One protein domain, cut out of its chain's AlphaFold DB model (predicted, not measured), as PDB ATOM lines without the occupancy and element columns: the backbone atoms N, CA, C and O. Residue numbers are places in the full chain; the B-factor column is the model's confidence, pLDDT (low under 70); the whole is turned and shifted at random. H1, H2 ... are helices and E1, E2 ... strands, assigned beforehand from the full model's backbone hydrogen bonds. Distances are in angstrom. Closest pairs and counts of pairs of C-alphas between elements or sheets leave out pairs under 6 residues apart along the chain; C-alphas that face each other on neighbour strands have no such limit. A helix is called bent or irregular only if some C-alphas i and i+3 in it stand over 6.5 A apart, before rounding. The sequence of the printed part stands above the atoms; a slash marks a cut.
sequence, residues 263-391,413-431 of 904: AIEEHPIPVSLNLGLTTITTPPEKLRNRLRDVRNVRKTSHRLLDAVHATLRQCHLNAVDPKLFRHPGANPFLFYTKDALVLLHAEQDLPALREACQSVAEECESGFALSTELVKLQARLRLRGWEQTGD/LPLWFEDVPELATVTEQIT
ATOM      1  N   ALA A 263     164.523 191.629 137.888       67.19
ATOM      2  CA  ALA A 263     164.684 193.077 137.811       67.19
ATOM      3  C   ALA A 263     164.367 193.751 139.155       67.19
ATOM      4  O   ALA A 263     163.376 193.428 139.812       67.19
ATOM      5  N   ILE A 264     165.190 194.720 139.561       65.69
ATOM      6  CA  ILE A 264     165.074 195.411 140.859       65.69
ATOM      7  C   ILE A 264     164.107 196.602 140.747       65.69
ATOM      8  O   ILE A 264     164.434 197.745 141.066       65.69
ATOM      9  N   GLU A 265     162.915 196.349 140.216       63.31
ATOM     10  CA  GLU A 265     161.906 197.388 139.981       63.31
ATOM     11  C   GLU A 265     160.912 197.515 141.140       63.31
ATOM     12  O   GLU A 265     160.439 198.615 141.432       63.31
ATOM     13  N   GLU A 266     160.647 196.415 141.847       58.19
ATOM     14  CA  GLU A 266     159.656 196.344 142.921       58.19
ATOM     15  C   GLU A 266     160.307 196.038 144.275       58.19
ATOM     16  O   GLU A 266     161.178 195.176 144.385       58.19
ATOM     17  N   HIS A 267     159.853 196.717 145.339       59.25
ATOM     18  CA  HIS A 267     160.246 196.391 146.710       59.25
ATOM     19  C   HIS A 267     159.062 196.249 147.671       59.25
ATOM     20  O   HIS A 267     158.277 197.192 147.783       59.25
ATOM     21  N   PRO A 268     158.971 195.138 148.444       66.31
ATOM     22  CA  PRO A 268     159.797 193.916 148.386       66.31
ATOM     23  C   PRO A 268     159.793 193.224 147.016       66.31
ATOM     24  O   PRO A 268     158.759 193.181 146.368       66.31
ATOM     25  N   ILE A 269     160.930 192.633 146.635       74.88
ATOM     26  CA  ILE A 269     161.030 191.726 145.491       74.88
ATOM     27  C   ILE A 269     160.344 190.414 145.893       74.88
ATOM     28  O   ILE A 269     160.817 189.758 146.832       74.88
ATOM     29  N   PRO A 270     159.251 189.999 145.234       75.81
ATOM     30  CA  PRO A 270     158.704 188.667 145.417       75.81
ATOM     31  C   PRO A 270     159.591 187.648 144.688       75.81
ATOM     32  O   PRO A 270     159.793 187.734 143.481       75.81
ATOM     33  N   VAL A 271     160.099 186.657 145.416       78.06
ATOM     34  CA  VAL A 271     160.780 185.486 144.856       78.06
ATOM     35  C   VAL A 271     159.911 184.264 145.123       78.06
ATOM     36  O   VAL A 271     159.576 183.969 146.269       78.06
ATOM     37  N   SER A 272     159.543 183.550 144.062       81.62
ATOM     38  CA  SER A 272     158.859 182.261 144.151       81.62
ATOM     39  C   SER A 272     159.793 181.190 143.612       81.62
ATOM     40  O   SER A 272     160.053 181.156 142.414       81.62
ATOM     41  N   LEU A 273     160.272 180.312 144.489       83.62
ATOM     42  CA  LEU A 273     160.951 179.082 144.105       83.62
ATOM     43  C   LEU A 273     159.924 177.955 144.079       83.62
ATOM     44  O   LEU A 273     159.342 177.617 145.109       83.62
ATOM     45  N   ASN A 274     159.719 177.349 142.916       88.50
ATOM     46  CA  ASN A 274     159.020 176.075 142.838       88.50
ATOM     47  C   ASN A 274     160.086 174.980 142.951       88.50
ATOM     48  O   ASN A 274     160.925 174.836 142.062       88.50
ATOM     49  N   LEU A 275     160.091 174.257 144.066       89.25
ATOM     50  CA  LEU A 275     161.054 173.202 144.360       89.25
ATOM     51  C   LEU A 275     160.433 171.842 144.030       89.25
ATOM     52  O   LEU A 275     159.272 171.597 144.348       89.25
ATOM     53  N   GLY A 276     161.207 170.947 143.427       88.88
ATOM     54  CA  GLY A 276     160.884 169.530 143.335       88.88
ATOM     55  C   GLY A 276     161.620 168.753 144.421       88.88
ATOM     56  O   GLY A 276     162.849 168.807 144.500       88.88
ATOM     57  N   LEU A 277     160.870 168.017 145.239       90.06
ATOM     58  CA  LEU A 277     161.389 166.962 146.099       90.06
ATOM     59  C   LEU A 277     161.145 165.623 145.393       90.06
ATOM     60  O   LEU A 277     160.055 165.055 145.462       90.06
ATOM     61  N   THR A 278     162.148 165.135 144.665       90.25
ATOM     62  CA  THR A 278     162.052 163.883 143.902       90.25
ATOM     63  C   THR A 278     162.692 162.734 144.670       90.25
ATOM     64  O   THR A 278     163.903 162.705 144.866       90.25
ATOM     65  N   THR A 279     161.888 161.747 145.058       89.62
ATOM     66  CA  THR A 279     162.355 160.486 145.643       89.62
ATOM     67  C   THR A 279     162.390 159.402 144.569       89.62
ATOM     68  O   THR A 279     161.352 158.971 144.063       89.62
ATOM     69  N   ILE A 280     163.592 158.935 144.233       87.25
ATOM     70  CA  ILE A 280     163.821 157.808 143.331       87.25
ATOM     71  C   ILE A 280     164.070 156.559 144.171       87.25
ATOM     72  O   ILE A 280     165.144 156.370 144.751       87.25
ATOM     73  N   THR A 281     163.075 155.684 144.207       84.12
ATOM     74  CA  THR A 281     163.205 154.336 144.758       84.12
ATOM     75  C   THR A 281     163.644 153.388 143.647       84.12
ATOM     76  O   THR A 281     162.955 153.207 142.637       84.12
ATOM     77  N   THR A 282     164.801 152.749 143.824       70.88
ATOM     78  CA  THR A 282     165.065 151.508 143.091       70.88
ATOM     79  C   THR A 282     164.094 150.463 143.631       70.88
ATOM     80  O   THR A 282     164.047 150.304 144.854       70.88
ATOM     81  N   PRO A 283     163.316 149.760 142.789       64.25
ATOM     82  CA  PRO A 283     162.422 148.726 143.278       64.25
ATOM     83  C   PRO A 283     163.246 147.718 144.083       64.25
ATOM     84  O   PRO A 283     164.354 147.370 143.654       64.25
ATOM     85  N   PRO A 284     162.744 147.233 145.231       58.06
ATOM     86  CA  PRO A 284     163.374 146.127 145.922       58.06
ATOM     87  C   PRO A 284     163.250 144.901 145.017       58.06
ATOM     88  O   PRO A 284     162.246 144.184 145.029       58.06
ATOM     89  N   GLU A 285     164.266 144.676 144.177       52.44
ATOM     90  CA  GLU A 285     164.388 143.440 143.423       52.44
ATOM     91  C   GLU A 285     164.240 142.276 144.399       52.44
ATOM     92  O   GLU A 285     164.682 142.342 145.550       52.44
ATOM     93  N   LYS A 286     163.651 141.169 143.936       47.75
ATOM     94  CA  LYS A 286     163.635 139.927 144.706       47.75
ATOM     95  C   LYS A 286     165.070 139.385 144.791       47.75
ATOM     96  O   LYS A 286     165.388 138.383 144.157       47.75
ATOM     97  N   LEU A 287     165.889 139.957 145.684       51.06
ATOM     98  CA  LEU A 287     167.231 139.517 146.105       51.06
ATOM     99  C   LEU A 287     167.227 138.110 146.742       51.06
ATOM    100  O   LEU A 287     168.231 137.660 147.288       51.06
ATOM    101  N   ARG A 288     166.096 137.398 146.655       46.53
ATOM    102  CA  ARG A 288     165.797 136.102 147.259       46.53
ATOM    103  C   ARG A 288     166.733 134.971 146.818       46.53
ATOM    104  O   ARG A 288     166.669 133.928 147.449       46.53
ATOM    105  N   ASN A 289     167.559 135.113 145.764       45.03
ATOM    106  CA  ASN A 289     168.318 133.963 145.238       45.03
ATOM    107  C   ASN A 289     169.785 134.146 144.789       45.03
ATOM    108  O   ASN A 289     170.491 133.134 144.808       45.03
ATOM    109  N   ARG A 290     170.309 135.314 144.355       57.53
ATOM    110  CA  ARG A 290     171.723 135.390 143.887       57.53
ATOM    111  C   ARG A 290     172.467 136.677 144.259       57.53
ATOM    112  O   ARG A 290     172.030 137.788 143.993       57.53
ATOM    113  N   LEU A 291     173.715 136.511 144.720       63.16
ATOM    114  CA  LEU A 291     174.693 137.599 144.919       63.16
ATOM    115  C   LEU A 291     175.013 138.392 143.635       63.16
ATOM    116  O   LEU A 291     175.524 139.510 143.712       63.16
ATOM    117  N   ARG A 292     174.739 137.818 142.455       62.78
ATOM    118  CA  ARG A 292     174.843 138.516 141.163       62.78
ATOM    119  C   ARG A 292     173.847 139.673 141.085       62.78
ATOM    120  O   ARG A 292     174.227 140.747 140.633       62.78
ATOM    121  N   ASP A 293     172.636 139.465 141.581       66.50
ATOM    122  CA  ASP A 293     171.520 140.399 141.447       66.50
ATOM    123  C   ASP A 293     171.777 141.612 142.363       66.50
ATOM    124  O   ASP A 293     171.802 142.746 141.901       66.50
ATOM    125  N   VAL A 294     172.236 141.373 143.604       67.81
ATOM    126  CA  VAL A 294     172.762 142.416 144.519       67.81
ATOM    127  C   VAL A 294     173.853 143.282 143.865       67.81
ATOM    128  O   VAL A 294     173.928 144.490 144.101       67.81
ATOM    129  N   ARG A 295     174.741 142.681 143.057       71.19
ATOM    130  CA  ARG A 295     175.809 143.414 142.357       71.19
ATOM    131  C   ARG A 295     175.267 144.230 141.183       71.19
ATOM    132  O   ARG A 295     175.796 145.313 140.936       71.19
ATOM    133  N   ASN A 296     174.242 143.736 140.492       73.00
ATOM    134  CA  ASN A 296     173.553 144.470 139.436       73.00
ATOM    135  C   ASN A 296     172.799 145.667 140.021       73.00
ATOM    136  O   ASN A 296     173.099 146.779 139.607       73.00
ATOM    137  N   VAL A 297     171.973 145.477 141.060       74.69
ATOM    138  CA  VAL A 297     171.284 146.572 141.772       74.69
ATOM    139  C   VAL A 297     172.273 147.662 142.178       74.69
ATOM    140  O   VAL A 297     172.089 148.811 141.803       74.69
ATOM    141  N   ARG A 298     173.394 147.320 142.833       76.44
ATOM    142  CA  ARG A 298     174.429 148.313 143.190       76.44
ATOM    143  C   ARG A 298     175.023 149.042 141.982       76.44
ATOM    144  O   ARG A 298     175.291 150.235 142.076       76.44
ATOM    145  N   LYS A 299     175.250 148.348 140.862       80.75
ATOM    146  CA  LYS A 299     175.747 148.961 139.619       80.75
ATOM    147  C   LYS A 299     174.710 149.933 139.048       80.75
ATOM    148  O   LYS A 299     175.085 151.030 138.647       80.75
ATOM    149  N   THR A 300     173.438 149.547 139.047       82.19
ATOM    150  CA  THR A 300     172.313 150.377 138.613       82.19
ATOM    151  C   THR A 300     172.153 151.602 139.517       82.19
ATOM    152  O   THR A 300     172.133 152.718 139.010       82.19
ATOM    153  N   SER A 301     172.163 151.435 140.845       81.94
ATOM    154  CA  SER A 301     172.120 152.544 141.807       81.94
ATOM    155  C   SER A 301     173.299 153.504 141.643       81.94
ATOM    156  O   SER A 301     173.090 154.707 141.693       81.94
ATOM    157  N   HIS A 302     174.525 153.010 141.418       83.62
ATOM    158  CA  HIS A 302     175.684 153.875 141.159       83.62
ATOM    159  C   HIS A 302     175.545 154.644 139.837       83.62
ATOM    160  O   HIS A 302     175.807 155.836 139.807       83.62
ATOM    161  N   ARG A 303     175.075 154.003 138.759       86.31
ATOM    162  CA  ARG A 303     174.822 154.687 137.478       86.31
ATOM    163  C   ARG A 303     173.742 155.752 137.588       86.31
ATOM    164  O   ARG A 303     173.906 156.836 137.045       86.31
ATOM    165  N   LEU A 304     172.665 155.447 138.308       86.88
ATOM    166  CA  LEU A 304     171.580 156.381 138.590       86.88
ATOM    167  C   LEU A 304     172.103 157.578 139.387       86.88
ATOM    168  O   LEU A 304     171.838 158.718 139.025       86.88
ATOM    169  N   LEU A 305     172.899 157.308 140.424       86.38
ATOM    170  CA  LEU A 305     173.567 158.310 141.245       86.38
ATOM    171  C   LEU A 305     174.481 159.213 140.405       86.38
ATOM    172  O   LEU A 305     174.375 160.429 140.518       86.38
ATOM    173  N   ASP A 306     175.329 158.636 139.549       86.62
ATOM    174  CA  ASP A 306     176.261 159.364 138.680       86.62
ATOM    175  C   ASP A 306     175.528 160.209 137.623       86.62
ATOM    176  O   ASP A 306     175.892 161.366 137.407       86.62
ATOM    177  N   ALA A 307     174.478 159.666 136.994       89.69
ATOM    178  CA  ALA A 307     173.673 160.363 135.991       89.69
ATOM    179  C   ALA A 307     172.892 161.534 136.601       89.69
ATOM    180  O   ALA A 307     173.038 162.667 136.152       89.69
ATOM    181  N   VAL A 308     172.136 161.291 137.677       89.19
ATOM    182  CA  VAL A 308     171.400 162.332 138.415       89.19
ATOM    183  C   VAL A 308     172.347 163.413 138.936       89.19
ATOM    184  O   VAL A 308     172.062 164.603 138.817       89.19
ATOM    185  N   HIS A 309     173.499 163.015 139.476       86.56
ATOM    186  CA  HIS A 309     174.535 163.938 139.921       86.56
ATOM    187  C   HIS A 309     175.073 164.802 138.771       86.56
ATOM    188  O   HIS A 309     175.246 166.008 138.955       86.56
ATOM    189  N   ALA A 310     175.327 164.214 137.596       86.31
ATOM    190  CA  ALA A 310     175.759 164.947 136.410       86.31
ATOM    191  C   ALA A 310     174.683 165.931 135.922       86.31
ATOM    192  O   ALA A 310     175.019 167.077 135.635       86.31
ATOM    193  N   THR A 311     173.408 165.531 135.912       89.56
ATOM    194  CA  THR A 311     172.273 166.393 135.546       89.56
ATOM    195  C   THR A 311     172.117 167.570 136.502       89.56
ATOM    196  O   THR A 311     172.174 168.708 136.054       89.56
ATOM    197  N   LEU A 312     172.017 167.339 137.818       84.88
ATOM    198  CA  LEU A 312     171.902 168.418 138.818       84.88
ATOM    199  C   LEU A 312     173.084 169.386 138.756       84.88
ATOM    200  O   LEU A 312     172.942 170.585 138.990       84.88
ATOM    201  N   ARG A 313     174.265 168.863 138.418       82.75
ATOM    202  CA  ARG A 313     175.460 169.670 138.220       82.75
ATOM    203  C   ARG A 313     175.412 170.483 136.924       82.75
ATOM    204  O   ARG A 313     175.860 171.624 136.927       82.75
ATOM    205  N   GLN A 314     174.857 169.933 135.849       83.62
ATOM    206  CA  GLN A 314     174.612 170.664 134.607       83.62
ATOM    207  C   GLN A 314     173.497 171.715 134.753       83.62
ATOM    208  O   GLN A 314     173.533 172.716 134.047       83.62
ATOM    209  N   CYS A 315     172.535 171.522 135.655       80.62
ATOM    210  CA  CYS A 315     171.523 172.529 135.971       80.62
ATOM    211  C   CYS A 315     172.124 173.680 136.792       80.62
ATOM    212  O   CYS A 315     172.239 174.797 136.295       80.62
ATOM    213  N   HIS A 316     172.588 173.394 138.013       76.19
ATOM    214  CA  HIS A 316     172.861 174.433 139.017       76.19
ATOM    215  C   HIS A 316     174.341 174.785 139.219       76.19
ATOM    216  O   HIS A 316     174.691 175.731 139.923       76.19
ATOM    217  N   LEU A 317     175.256 173.979 138.674       68.38
ATOM    218  CA  LEU A 317     176.676 174.014 139.045       68.38
ATOM    219  C   LEU A 317     177.608 174.241 137.849       68.38
ATOM    220  O   LEU A 317     178.816 174.102 138.004       68.38
ATOM    221  N   ASN A 318     177.090 174.645 136.683       67.25
ATOM    222  CA  ASN A 318     177.919 175.027 135.528       67.25
ATOM    223  C   ASN A 318     178.867 176.194 135.836       67.25
ATOM    224  O   ASN A 318     179.962 176.256 135.283       67.25
ATOM    225  N   ALA A 319     178.443 177.108 136.710       58.34
ATOM    226  CA  ALA A 319     179.255 178.233 137.157       58.34
ATOM    227  C   ALA A 319     180.355 177.810 138.154       58.34
ATOM    228  O   ALA A 319     181.362 178.497 138.290       58.34
ATOM    229  N   VAL A 320     180.190 176.680 138.849       61.03
ATOM    230  CA  VAL A 320     181.121 176.207 139.885       61.03
ATOM    231  C   VAL A 320     182.132 175.231 139.268       61.03
ATOM    232  O   VAL A 320     181.766 174.441 138.401       61.03
ATOM    233  N   ASP A 321     183.409 175.254 139.693       61.91
ATOM    234  CA  ASP A 321     184.456 174.419 139.065       61.91
ATOM    235  C   ASP A 321     184.008 172.937 138.979       61.91
ATOM    236  O   ASP A 321     183.722 172.315 140.009       61.91
ATOM    237  N   PRO A 322     184.007 172.329 137.773       61.25
ATOM    238  CA  PRO A 322     183.848 170.896 137.516       61.25
ATOM    239  C   PRO A 322     184.547 169.907 138.466       61.25
ATOM    240  O   PRO A 322     184.205 168.718 138.483       61.25
ATOM    241  N   LYS A 323     185.569 170.329 139.207       61.47
ATOM    242  CA  LYS A 323     186.269 169.531 140.220       61.47
ATOM    243  C   LYS A 323     185.572 169.537 141.583       61.47
ATOM    244  O   LYS A 323     185.684 168.543 142.294       61.47
ATOM    245  N   LEU A 324     184.839 170.602 141.909       55.62
ATOM    246  CA  LEU A 324     184.207 170.848 143.210       55.62
ATOM    247  C   LEU A 324     182.941 170.022 143.454       55.62
ATOM    248  O   LEU A 324     182.502 169.922 144.585       55.62
ATOM    249  N   PHE A 325     182.381 169.375 142.433       64.56
ATOM    250  CA  PHE A 325     181.331 168.368 142.610       64.56
ATOM    251  C   PHE A 325     181.665 167.157 141.747       64.56
ATOM    252  O   PHE A 325     181.140 166.970 140.648       64.56
ATOM    253  N   ARG A 326     182.650 166.379 142.210       64.31
ATOM    254  CA  ARG A 326     183.059 165.100 141.605       64.31
ATOM    255  C   ARG A 326     182.447 163.890 142.296       64.31
ATOM    256  O   ARG A 326     182.241 162.879 141.637       64.31
ATOM    257  N   HIS A 327     182.188 163.984 143.597       69.25
ATOM    258  CA  HIS A 327     181.630 162.890 144.379       69.25
ATOM    259  C   HIS A 327     180.154 163.167 144.710       69.25
ATOM    260  O   HIS A 327     179.861 164.212 145.296       69.25
ATOM    261  N   PRO A 328     179.217 162.235 144.436       69.00
ATOM    262  CA  PRO A 328     177.799 162.424 144.755       69.00
ATOM    263  C   PRO A 328     177.534 162.712 146.240       69.00
ATOM    264  O   PRO A 328     176.627 163.463 146.593       69.00
ATOM    265  N   GLY A 329     178.389 162.196 147.129       69.56
ATOM    266  CA  GLY A 329     178.344 162.492 148.562       69.56
ATOM    267  C   GLY A 329     178.558 163.967 148.934       69.56
ATOM    268  O   GLY A 329     178.195 164.326 150.048       69.56
ATOM    269  N   ALA A 330     179.069 164.812 148.032       70.31
ATOM    270  CA  ALA A 330     179.277 166.246 148.252       70.31
ATOM    271  C   ALA A 330     178.251 167.156 147.544       70.31
ATOM    272  O   ALA A 330     178.222 168.356 147.799       70.31
ATOM    273  N   ASN A 331     177.404 166.616 146.660       76.81
ATOM    274  CA  ASN A 331     176.430 167.411 145.909       76.81
ATOM    275  C   ASN A 331     175.258 167.852 146.820       76.81
ATOM    276  O   ASN A 331     174.558 166.985 147.356       76.81
ATOM    277  N   PRO A 332     175.012 169.163 147.002       79.06
ATOM    278  CA  PRO A 332     174.075 169.654 148.009       79.06
ATOM    279  C   PRO A 332     172.613 169.282 147.718       79.06
ATOM    280  O   PRO A 332     171.836 169.108 148.649       79.06
ATOM    281  N   PHE A 333     172.260 169.084 146.449       84.94
ATOM    282  CA  PHE A 333     170.912 168.746 145.975       84.94
ATOM    283  C   PHE A 333     170.514 167.284 146.220       84.94
ATOM    284  O   PHE A 333     169.348 166.918 146.095       84.94
ATOM    285  N   LEU A 334     171.483 166.427 146.540       83.25
ATOM    286  CA  LEU A 334     171.335 164.976 146.584       83.25
ATOM    287  C   LEU A 334     171.420 164.465 148.025       83.25
ATOM    288  O   LEU A 334     172.467 164.563 148.657       83.25
ATOM    289  N   PHE A 335     170.354 163.859 148.528       82.69
ATOM    290  CA  PHE A 335     170.255 163.285 149.868       82.69
ATOM    291  C   PHE A 335     170.094 161.766 149.752       82.69
ATOM    292  O   PHE A 335     169.199 161.258 149.081       82.69
ATOM    293  N   TYR A 336     171.000 161.015 150.377       70.12
ATOM    294  CA  TYR A 336     171.031 159.561 150.247       70.12
ATOM    295  C   TYR A 336     170.334 158.880 151.424       70.12
ATOM    296  O   TYR A 336     170.726 159.071 152.576       70.12
ATOM    297  N   THR A 337     169.368 158.015 151.125       60.31
ATOM    298  CA  THR A 337     168.945 156.949 152.037       60.31
ATOM    299  C   THR A 337     169.412 155.611 151.472       60.31
ATOM    300  O   THR A 337     169.692 155.489 150.281       60.31
ATOM    301  N   LYS A 338     169.500 154.588 152.322       59.97
ATOM    302  CA  LYS A 338     169.995 153.256 151.940       59.97
ATOM    303  C   LYS A 338     169.242 152.641 150.747       59.97
ATOM    304  O   LYS A 338     169.847 151.903 149.973       59.97
ATOM    305  N   ASP A 339     167.956 152.965 150.617       65.44
ATOM    306  CA  ASP A 339     167.018 152.308 149.706       65.44
ATOM    307  C   ASP A 339     166.377 153.292 148.685       65.44
ATOM    308  O   ASP A 339     165.693 152.864 147.754       65.44
ATOM    309  N   ALA A 340     166.634 154.606 148.807       79.81
ATOM    310  CA  ALA A 340     166.136 155.650 147.900       79.81
ATOM    311  C   ALA A 340     167.090 156.856 147.763       79.81
ATOM    312  O   ALA A 340     167.715 157.294 148.737       79.81
ATOM    313  N   LEU A 341     167.139 157.449 146.566       85.25
ATOM    314  CA  LEU A 341     167.765 158.751 146.318       85.25
ATOM    315  C   LEU A 341     166.713 159.848 146.491       85.25
ATOM    316  O   LEU A 341     165.715 159.840 145.779       85.25
ATOM    317  N   VAL A 342     166.931 160.792 147.400       87.88
ATOM    318  CA  VAL A 342     166.054 161.953 147.602       87.88
ATOM    319  C   VAL A 342     166.746 163.180 147.019       87.88
ATOM    320  O   VAL A 342     167.890 163.469 147.359       87.88
ATOM    321  N   LEU A 343     166.079 163.889 146.118       90.75
ATOM    322  CA  LEU A 343     166.623 165.028 145.386       90.75
ATOM    323  C   LEU A 343     165.826 166.280 145.721       90.75
ATOM    324  O   LEU A 343     164.603 166.258 145.623       90.75
ATOM    325  N   LEU A 344     166.517 167.369 146.037       89.94
ATOM    326  CA  LEU A 344     165.945 168.708 146.075       89.94
ATOM    327  C   LEU A 344     166.479 169.488 144.872       89.94
ATOM    328  O   LEU A 344     167.687 169.655 144.752       89.94
ATOM    329  N   HIS A 345     165.597 169.953 143.994       90.50
ATOM    330  CA  HIS A 345     165.938 170.664 142.756       90.50
ATOM    331  C   HIS A 345     164.880 171.736 142.447       90.50
ATOM    332  O   HIS A 345     163.855 171.786 143.135       90.50
ATOM    333  N   ALA A 346     165.066 172.578 141.426       89.19
ATOM    334  CA  ALA A 346     163.983 173.449 140.968       89.19
ATOM    335  C   ALA A 346     163.019 172.666 140.053       89.19
ATOM    336  O   ALA A 346     163.395 171.697 139.390       89.19
ATOM    337  N   GLU A 347     161.741 173.053 140.015       89.69
ATOM    338  CA  GLU A 347     160.698 172.371 139.225       89.69
ATOM    339  C   GLU A 347     161.098 172.209 137.745       89.69
ATOM    340  O   GLU A 347     160.860 171.163 137.140       89.69
ATOM    341  N   GLN A 348     161.777 173.217 137.195       88.00
ATOM    342  CA  GLN A 348     162.280 173.261 135.820       88.00
ATOM    343  C   GLN A 348     163.277 172.144 135.464       88.00
ATOM    344  O   GLN A 348     163.385 171.788 134.293       88.00
ATOM    345  N   ASP A 349     163.954 171.550 136.451       89.12
ATOM    346  CA  ASP A 349     164.941 170.479 136.247       89.12
ATOM    347  C   ASP A 349     164.301 169.085 136.195       89.12
ATOM    348  O   ASP A 349     164.935 168.111 135.780       89.12
ATOM    349  N   LEU A 350     163.022 168.970 136.576       90.00
ATOM    350  CA  LEU A 350     162.288 167.706 136.600       90.00
ATOM    351  C   LEU A 350     162.301 166.946 135.254       90.00
ATOM    352  O   LEU A 350     162.448 165.722 135.292       90.00
ATOM    353  N   PRO A 351     162.182 167.585 134.070       92.50
ATOM    354  CA  PRO A 351     162.281 166.885 132.789       92.50
ATOM    355  C   PRO A 351     163.668 166.273 132.563       92.50
ATOM    356  O   PRO A 351     163.754 165.100 132.205       92.50
ATOM    357  N   ALA A 352     164.740 167.021 132.841       90.56
ATOM    358  CA  ALA A 352     166.117 166.552 132.678       90.56
ATOM    359  C   ALA A 352     166.452 165.419 133.666       90.56
ATOM    360  O   ALA A 352     167.113 164.445 133.309       90.56
ATOM    361  N   LEU A 353     165.943 165.501 134.899       90.69
ATOM    362  CA  LEU A 353     166.058 164.431 135.890       90.69
ATOM    363  C   LEU A 353     165.297 163.169 135.475       90.69
ATOM    364  O   LEU A 353     165.822 162.066 135.628       90.69
ATOM    365  N   ARG A 354     164.084 163.312 134.922       90.75
ATOM    366  CA  ARG A 354     163.311 162.186 134.377       90.75
ATOM    367  C   ARG A 354     164.035 161.532 133.199       90.75
ATOM    368  O   ARG A 354     164.133 160.308 133.186       90.75
ATOM    369  N   GLU A 355     164.597 162.314 132.279       92.38
ATOM    370  CA  GLU A 355     165.401 161.812 131.155       92.38
ATOM    371  C   GLU A 355     166.652 161.062 131.637       92.38
ATOM    372  O   GLU A 355     166.906 159.943 131.194       92.38
ATOM    373  N   ALA A 356     167.386 161.606 132.613       91.00
ATOM    374  CA  ALA A 356     168.546 160.939 133.206       91.00
ATOM    375  C   ALA A 356     168.176 159.610 133.888       91.00
ATOM    376  O   ALA A 356     168.848 158.595 133.691       91.00
ATOM    377  N   CYS A 357     167.075 159.583 134.646       90.00
ATOM    378  CA  CYS A 357     166.570 158.358 135.268       90.00
ATOM    379  C   CYS A 357     166.118 157.330 134.222       90.00
ATOM    380  O   CYS A 357     166.423 156.147 134.361       90.00
ATOM    381  N   GLN A 358     165.427 157.767 133.166       90.25
ATOM    382  CA  GLN A 358     164.972 156.899 132.080       90.25
ATOM    383  C   GLN A 358     166.149 156.328 131.278       90.25
ATOM    384  O   GLN A 358     166.177 155.128 131.021       90.25
ATOM    385  N   SER A 359     167.159 157.138 130.959       91.25
ATOM    386  CA  SER A 359     168.365 156.679 130.264       91.25
ATOM    387  C   SER A 359     169.080 155.572 131.047       91.25
ATOM    388  O   SER A 359     169.434 154.541 130.477       91.25
ATOM    389  N   VAL A 360     169.215 155.717 132.371       89.00
ATOM    390  CA  VAL A 360     169.792 154.662 133.223       89.00
ATOM    391  C   VAL A 360     168.874 153.438 133.329       89.00
ATOM    392  O   VAL A 360     169.381 152.317 133.395       89.00
ATOM    393  N   ALA A 361     167.550 153.624 133.327       85.38
ATOM    394  CA  ALA A 361     166.576 152.532 133.361       85.38
ATOM    395  C   ALA A 361     166.694 151.650 132.109       85.38
ATOM    396  O   ALA A 361     166.779 150.425 132.211       85.38
ATOM    397  N   GLU A 362     166.786 152.284 130.939       87.69
ATOM    398  CA  GLU A 362     167.000 151.637 129.644       87.69
ATOM    399  C   GLU A 362     168.391 150.977 129.567       87.69
ATOM    400  O   GLU A 362     168.496 149.808 129.200       87.69
ATOM    401  N   GLU A 363     169.460 151.659 129.999       87.69
ATOM    402  CA  GLU A 363     170.844 151.145 129.963       87.69
ATOM    403  C   GLU A 363     171.121 150.010 130.972       87.69
ATOM    404  O   GLU A 363     172.139 149.314 130.876       87.69
ATOM    405  N   CYS A 364     170.241 149.829 131.961       82.12
ATOM    406  CA  CYS A 364     170.337 148.781 132.979       82.12
ATOM    407  C   CYS A 364     169.194 147.754 132.916       82.12
ATOM    408  O   CYS A 364     169.141 146.891 133.793       82.12
ATOM    409  N   GLU A 365     168.285 147.846 131.938       81.38
ATOM    410  CA  GLU A 365     167.067 147.020 131.826       81.38
ATOM    411  C   GLU A 365     166.265 146.953 133.152       81.38
ATOM    412  O   GLU A 365     165.679 145.931 133.510       81.38
ATOM    413  N   SER A 366     166.278 148.050 133.919       79.00
ATOM    414  CA  SER A 366     165.818 148.128 135.311       79.00
ATOM    415  C   SER A 366     164.735 149.195 135.459       79.00
ATOM    416  O   SER A 366     164.939 150.335 135.061       79.00
ATOM    417  N   GLY A 367     163.598 148.866 136.074       76.31
ATOM    418  CA  GLY A 367     162.588 149.872 136.421       76.31
ATOM    419  C   GLY A 367     163.012 150.733 137.616       76.31
ATOM    420  O   GLY A 367     163.719 150.252 138.498       76.31
ATOM    421  N   PHE A 368     162.517 151.971 137.689       79.75
ATOM    422  CA  PHE A 368     162.583 152.829 138.879       79.75
ATOM    423  C   PHE A 368     161.187 153.352 139.211       79.75
ATOM    424  O   PHE A 368     160.395 153.606 138.305       79.75
ATOM    425  N   ALA A 369     160.896 153.546 140.496       82.75
ATOM    426  CA  ALA A 369     159.718 154.287 140.927       82.75
ATOM    427  C   ALA A 369     160.164 155.676 141.398       82.75
ATOM    428  O   ALA A 369     160.925 155.814 142.358       82.75
ATOM    429  N   LEU A 370     159.711 156.697 140.671       87.88
ATOM    430  CA  LEU A 370     160.077 158.094 140.859       87.88
ATOM    431  C   LEU A 370     158.828 158.848 141.323       87.88
ATOM    432  O   LEU A 370     157.868 158.981 140.564       87.88
ATOM    433  N   SER A 371     158.833 159.284 142.582       88.62
ATOM    434  CA  SER A 371     157.808 160.164 143.148       88.62
ATOM    435  C   SER A 371     158.364 161.578 143.213       88.62
ATOM    436  O   SER A 371     159.500 161.756 143.649       88.62
ATOM    437  N   THR A 372     157.589 162.575 142.796       88.81
ATOM    438  CA  THR A 372     157.971 163.987 142.913       88.81
ATOM    439  C   THR A 372     156.865 164.751 143.617       88.81
ATOM    440  O   THR A 372     155.734 164.798 143.133       88.81
ATOM    441  N   GLU A 373     157.222 165.393 144.721       87.44
ATOM    442  CA  GLU A 373     156.395 166.382 145.402       87.44
ATOM    443  C   GLU A 373     156.855 167.780 144.978       87.44
ATOM    444  O   GLU A 373     158.051 168.080 144.985       87.44
ATOM    445  N   LEU A 374     155.915 168.639 144.583       86.06
ATOM    446  CA  LEU A 374     156.206 170.032 144.246       86.06
ATOM    447  C   LEU A 374     155.917 170.922 145.457       86.06
ATOM    448  O   LEU A 374     154.797 170.953 145.967       86.06
ATOM    449  N   VAL A 375     156.934 171.657 145.899       82.75
ATOM    450  CA  VAL A 375     156.906 172.536 147.070       82.75
ATOM    451  C   VAL A 375     157.106 173.973 146.605       82.75
ATOM    452  O   VAL A 375     158.200 174.371 146.206       82.75
ATOM    453  N   LYS A 376     156.045 174.782 146.660       82.12
ATOM    454  CA  LYS A 376     156.119 176.198 146.295       82.12
ATOM    455  C   LYS A 376     156.573 177.045 147.482       82.12
ATOM    456  O   LYS A 376     155.789 177.334 148.382       82.12
ATOM    457  N   LEU A 377     157.826 177.486 147.450       79.25
ATOM    458  CA  LEU A 377     158.426 178.364 148.447       79.25
ATOM    459  C   LEU A 377     158.328 179.822 147.985       79.25
ATOM    460  O   LEU A 377     159.015 180.254 147.058       79.25
ATOM    461  N   GLN A 378     157.460 180.595 148.638       77.25
ATOM    462  CA  GLN A 378     157.307 182.029 148.388       77.25
ATOM    463  C   GLN A 378     158.060 182.843 149.440       77.25
ATOM    464  O   GLN A 378     157.958 182.591 150.637       77.25
ATOM    465  N   ALA A 379     158.794 183.852 148.987       71.81
ATOM    466  CA  ALA A 379     159.622 184.706 149.818       71.81
ATOM    467  C   ALA A 379     159.552 186.166 149.350       71.81
ATOM    468  O   ALA A 379     159.506 186.448 148.155       71.81
ATOM    469  N   ARG A 380     159.597 187.121 150.284       70.25
ATOM    470  CA  ARG A 380     159.663 188.563 149.974       70.25
ATOM    471  C   ARG A 380     160.988 189.172 150.405       70.25
ATOM    472  O   ARG A 380     161.222 189.307 151.602       70.25
ATOM    473  N   LEU A 381     161.823 189.594 149.457       66.94
ATOM    474  CA  LEU A 381     163.139 190.202 149.682       66.94
ATOM    475  C   LEU A 381     163.092 191.740 149.558       66.94
ATOM    476  O   LEU A 381     163.015 192.289 148.460       66.94
ATOM    477  N   ARG A 382     163.198 192.492 150.661       60.53
ATOM    478  CA  ARG A 382     163.363 193.967 150.608       60.53
ATOM    479  C   ARG A 382     164.837 194.370 150.545       60.53
ATOM    480  O   ARG A 382     165.550 193.953 151.442       60.53
ATOM    481  N   LEU A 383     165.290 195.242 149.632       57.72
ATOM    482  CA  LEU A 383     166.604 195.917 149.733       57.72
ATOM    483  C   LEU A 383     166.570 196.920 150.906       57.72
ATOM    484  O   LEU A 383     165.916 197.962 150.845       57.72
ATOM    485  N   ARG A 384     167.308 196.650 151.987       44.00
ATOM    486  CA  ARG A 384     167.527 197.604 153.088       44.00
ATOM    487  C   ARG A 384     168.237 198.846 152.570       44.00
ATOM    488  O   ARG A 384     169.330 198.734 152.038       44.00
ATOM    489  N   GLY A 385     167.678 200.025 152.816       48.22
ATOM    490  CA  GLY A 385     168.275 201.300 152.401       48.22
ATOM    491  C   GLY A 385     167.735 201.857 151.082       48.22
ATOM    492  O   GLY A 385     168.008 203.015 150.791       48.22
ATOM    493  N   TRP A 386     166.899 201.107 150.350       47.28
ATOM    494  CA  TRP A 386     166.193 201.607 149.158       47.28
ATOM    495  C   TRP A 386     165.383 202.881 149.462       47.28
ATOM    496  O   TRP A 386     165.476 203.881 148.754       47.28
ATOM    497  N   GLU A 387     164.688 202.883 150.605       49.03
ATOM    498  CA  GLU A 387     163.942 204.031 151.147       49.03
ATOM    499  C   GLU A 387     164.818 205.261 151.460       49.03
ATOM    500  O   GLU A 387     164.297 206.368 151.576       49.03
ATOM    501  N   GLN A 388     166.136 205.092 151.628       45.41
ATOM    502  CA  GLN A 388     167.055 206.173 152.011       45.41
ATOM    503  C   GLN A 388     167.765 206.819 150.819       45.41
ATOM    504  O   GLN A 388     168.200 207.963 150.931       45.41
ATOM    505  N   THR A 389     167.911 206.107 149.698       49.75
ATOM    506  CA  THR A 389     168.638 206.615 148.527       49.75
ATOM    507  C   THR A 389     167.755 207.389 147.558       49.75
ATOM    508  O   THR A 389     168.248 208.338 146.958       49.75
ATOM    509  N   GLY A 390     166.476 207.015 147.398       46.53
ATOM    510  CA  GLY A 390     165.528 207.709 146.505       46.53
ATOM    511  C   GLY A 390     165.954 207.793 145.028       46.53
ATOM    512  O   GLY A 390     165.384 208.576 144.275       46.53
ATOM    513  N   ASP A 391     166.975 207.025 144.637       48.97
ATOM    514  CA  ASP A 391     167.676 207.114 143.355       48.97
ATOM    515  C   ASP A 391     166.940 206.263 142.300       48.97
ATOM    516  O   ASP A 391     166.821 205.047 142.490       48.97
ATOM    517  N   LEU A 413     172.989 198.060 149.924       37.66
ATOM    518  CA  LEU A 413     171.587 197.650 149.926       37.66
ATOM    519  C   LEU A 413     171.434 196.181 150.398       37.66
ATOM    520  O   LEU A 413     171.319 195.290 149.566       37.66
ATOM    521  N   PRO A 414     171.501 195.857 151.709       38.78
ATOM    522  CA  PRO A 414     171.320 194.472 152.167       38.78
ATOM    523  C   PRO A 414     169.880 193.982 151.962       38.78
ATOM    524  O   PRO A 414     169.004 194.504 152.648       38.78
ATOM    525  N   LEU A 415     169.582 192.982 151.116       36.34
ATOM    526  CA  LEU A 415     168.215 192.439 151.168       36.34
ATOM    527  C   LEU A 415     167.925 191.733 152.508       36.34
ATOM    528  O   LEU A 415     168.810 191.323 153.265       36.34
ATOM    529  N   TRP A 416     166.649 191.648 152.851       38.59
ATOM    530  CA  TRP A 416     166.163 190.915 154.012       38.59
ATOM    531  C   TRP A 416     164.747 190.395 153.744       38.59
ATOM    532  O   TRP A 416     163.915 191.098 153.173       38.59
ATOM    533  N   PHE A 417     164.485 189.151 154.152       36.91
ATOM    534  CA  PHE A 417     163.140 188.576 154.078       36.91
ATOM    535  C   PHE A 417     162.187 189.292 155.039       36.91
ATOM    536  O   PHE A 417     162.595 189.572 156.173       36.91
ATOM    537  N   GLU A 418     160.952 189.553 154.616       35.75
ATOM    538  CA  GLU A 418     159.938 190.208 155.458       35.75
ATOM    539  C   GLU A 418     158.744 189.305 155.796       35.75
ATOM    540  O   GLU A 418     158.404 189.218 156.968       35.75
ATOM    541  N   ASP A 419     158.218 188.546 154.827       35.31
ATOM    542  CA  ASP A 419     157.178 187.529 155.037       35.31
ATOM    543  C   ASP A 419     157.522 186.227 154.289       35.31
ATOM    544  O   ASP A 419     158.121 186.268 153.206       35.31
ATOM    545  N   VAL A 420     157.061 185.096 154.832       34.12
ATOM    546  CA  VAL A 420     156.909 183.808 154.133       34.12
ATOM    547  C   VAL A 420     155.416 183.448 154.197       34.12
ATOM    548  O   VAL A 420     154.945 183.078 155.272       34.12
ATOM    549  N   PRO A 421     154.637 183.634 153.116       31.38
ATOM    550  CA  PRO A 421     153.225 183.264 153.098       31.38
ATOM    551  C   PRO A 421     153.032 181.748 152.912       31.38
ATOM    552  O   PRO A 421     153.959 181.022 152.561       31.38
ATOM    553  N   GLU A 422     151.799 181.305 153.155       36.50
ATOM    554  CA  GLU A 422     151.347 179.909 153.244       36.50
ATOM    555  C   GLU A 422     151.893 178.961 152.154       36.50
ATOM    556  O   GLU A 422     151.875 179.264 150.956       36.50
ATOM    557  N   LEU A 423     152.297 177.758 152.585       33.12
ATOM    558  CA  LEU A 423     152.581 176.609 151.721       33.12
ATOM    559  C   LEU A 423     151.305 176.198 150.972       33.12
ATOM    560  O   LEU A 423     150.407 175.569 151.529       33.12
ATOM    561  N   ALA A 424     151.218 176.568 149.695       31.86
ATOM    562  CA  ALA A 424     150.064 176.253 148.862       31.86
ATOM    563  C   ALA A 424     150.080 174.784 148.396       31.86
ATOM    564  O   ALA A 424     151.072 174.322 147.841       31.86
ATOM    565  N   THR A 425     148.947 174.105 148.614       34.72
ATOM    566  CA  THR A 425     148.532 172.750 148.174       34.72
ATOM    567  C   THR A 425     149.511 171.908 147.346       34.72
ATOM    568  O   THR A 425     149.782 172.205 146.182       34.72
ATOM    569  N   VAL A 426     149.874 170.752 147.910       33.22
ATOM    570  CA  VAL A 426     150.579 169.645 147.247       33.22
ATOM    571  C   VAL A 426     149.722 169.022 146.134       33.22
ATOM    572  O   VAL A 426     148.566 168.663 146.362       33.22
ATOM    573  N   THR A 427     150.307 168.810 144.952       33.62
ATOM    574  CA  THR A 427     149.783 167.886 143.927       33.62
ATOM    575  C   THR A 427     150.734 166.711 143.750       33.62
ATOM    576  O   THR A 427     151.821 166.868 143.199       33.62
ATOM    577  N   GLU A 428     150.309 165.534 144.202       33.09
ATOM    578  CA  GLU A 428     151.084 164.294 144.153       33.09
ATOM    579  C   GLU A 428     150.921 163.609 142.777       33.09
ATOM    580  O   GLU A 428     149.798 163.373 142.323       33.09
ATOM    581  N   GLN A 429     152.024 163.280 142.092       39.00
ATOM    582  CA  GLN A 429     152.014 162.492 140.846       39.00
ATOM    583  C   GLN A 429     152.735 161.150 141.034       39.00
ATOM    584  O   GLN A 429     153.911 161.007 140.702       39.00
ATOM    585  N   ILE A 430     152.011 160.133 141.510       35.78
ATOM    586  CA  ILE A 430     152.518 158.755 141.601       35.78
ATOM    587  C   ILE A 430     152.290 158.024 140.271       35.78
ATOM    588  O   ILE A 430     151.148 157.848 139.846       35.78
ATOM    589  N   THR A 431     153.359 157.527 139.639       37.47
ATOM    590  CA  THR A 431     153.276 156.710 138.409       37.47
ATOM    591  C   THR A 431     153.909 155.324 138.636       37.47
ATOM    592  O   THR A 431     155.134 155.218 138.662       37.47
TER     593      THR A 431
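Overview. This is residues 263 to 391 and 413 to 431 of the 904 residues of an uncharacterized protein of Armatimonadetes bacterium CG_4_8_14_3_um_filter_66_20 (UniProt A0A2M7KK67). What is the main picture? Two long strands, E1 and E4, run side by side as an antiparallel ribbon; near one end E3 and short E2 join E1's other side, with H1 and H2 side by side over one face, while the ribbon's other end runs on past these helices to E5 and H3. What makes it up? The 148 printed residues, with named elements E1 H1 E2 E3 H2 E4 H3 E5 in chain order, are of mixed class, and the curled, antiparallel sheet has the order E2 E3 E1 E4 E5. How large is it? It is loose, with a radius of gyration of the C-alphas of 19.9 A, and elongated, spanning 73 by 38 by 22 A.

Along the chain. Where does the first half run? E1, residues 269 to 281, begins at C-alpha 269 (161.030, 191.726, 145.491) and is 37.5 A long. H1, residues 291 to 316, is 37.3 A long, and E2 holds residues 334 to 336. What follows? E3 holds residues 340 to 346 over 19.2 A, and H2 holds residues 347 to 363 over 25.3 A. E4, residues 369 to 383, is 43.1 A long; H3 holds residues 386 to 389, and E5, residues 415 to 417, ends at C-alpha 417 (163.140, 188.576, 154.078).

Arrangement. How do the strands pair? E1 and E4 have N 275 and O 375 at 2.9 A, and E3 and E1 have N 278 and O 343 at 2.9 A. The hairpin E2 and E3 has N 335 and O 342 at 2.8 A, and E4 and E5 have N 382 and O 416 at 3.0 A. Where are the helices? H1 is over E3, at a height over the sheet of 10.0 A, in two layers, helices on one face of a sheet. H2 is on the same face, over E1 and only just over E3, with 3 of its C-alphas falling on E3; H1 and H2 touch, closest at the C-alphas of Ala 307 and Ala 356, 5.9 A, at a shallow tilt of 31 degrees, opposite ways. E1, H1, E2 and E3, H2, E4 are split strand-helix-strand units, same-way strands with another between them, each with a right-handed crossover. What of their backbones? Every O i to N i+4 pair is within hydrogen-bond range in H1 and 11 of 13 in H2, which is irregular, with C-alphas 348 and 351 7.1 A apart; H3 is too short for such a pair.

Size, cuts and confidence. How far does it reach? The two C-alphas farthest apart, those of Asn 289 and Gly 390, are 73.8 A apart. Where is it cut or long-linked? Residues 392 to 412 are not printed, and C-alphas 391 and 413 are 12.2 A apart; H1 to E2 is a long link of 17 residues. Where is confidence low? The mean pLDDT of the printed part is 70.1, and 64 residues are under 70, among them 317 to 329 and 413 to 431.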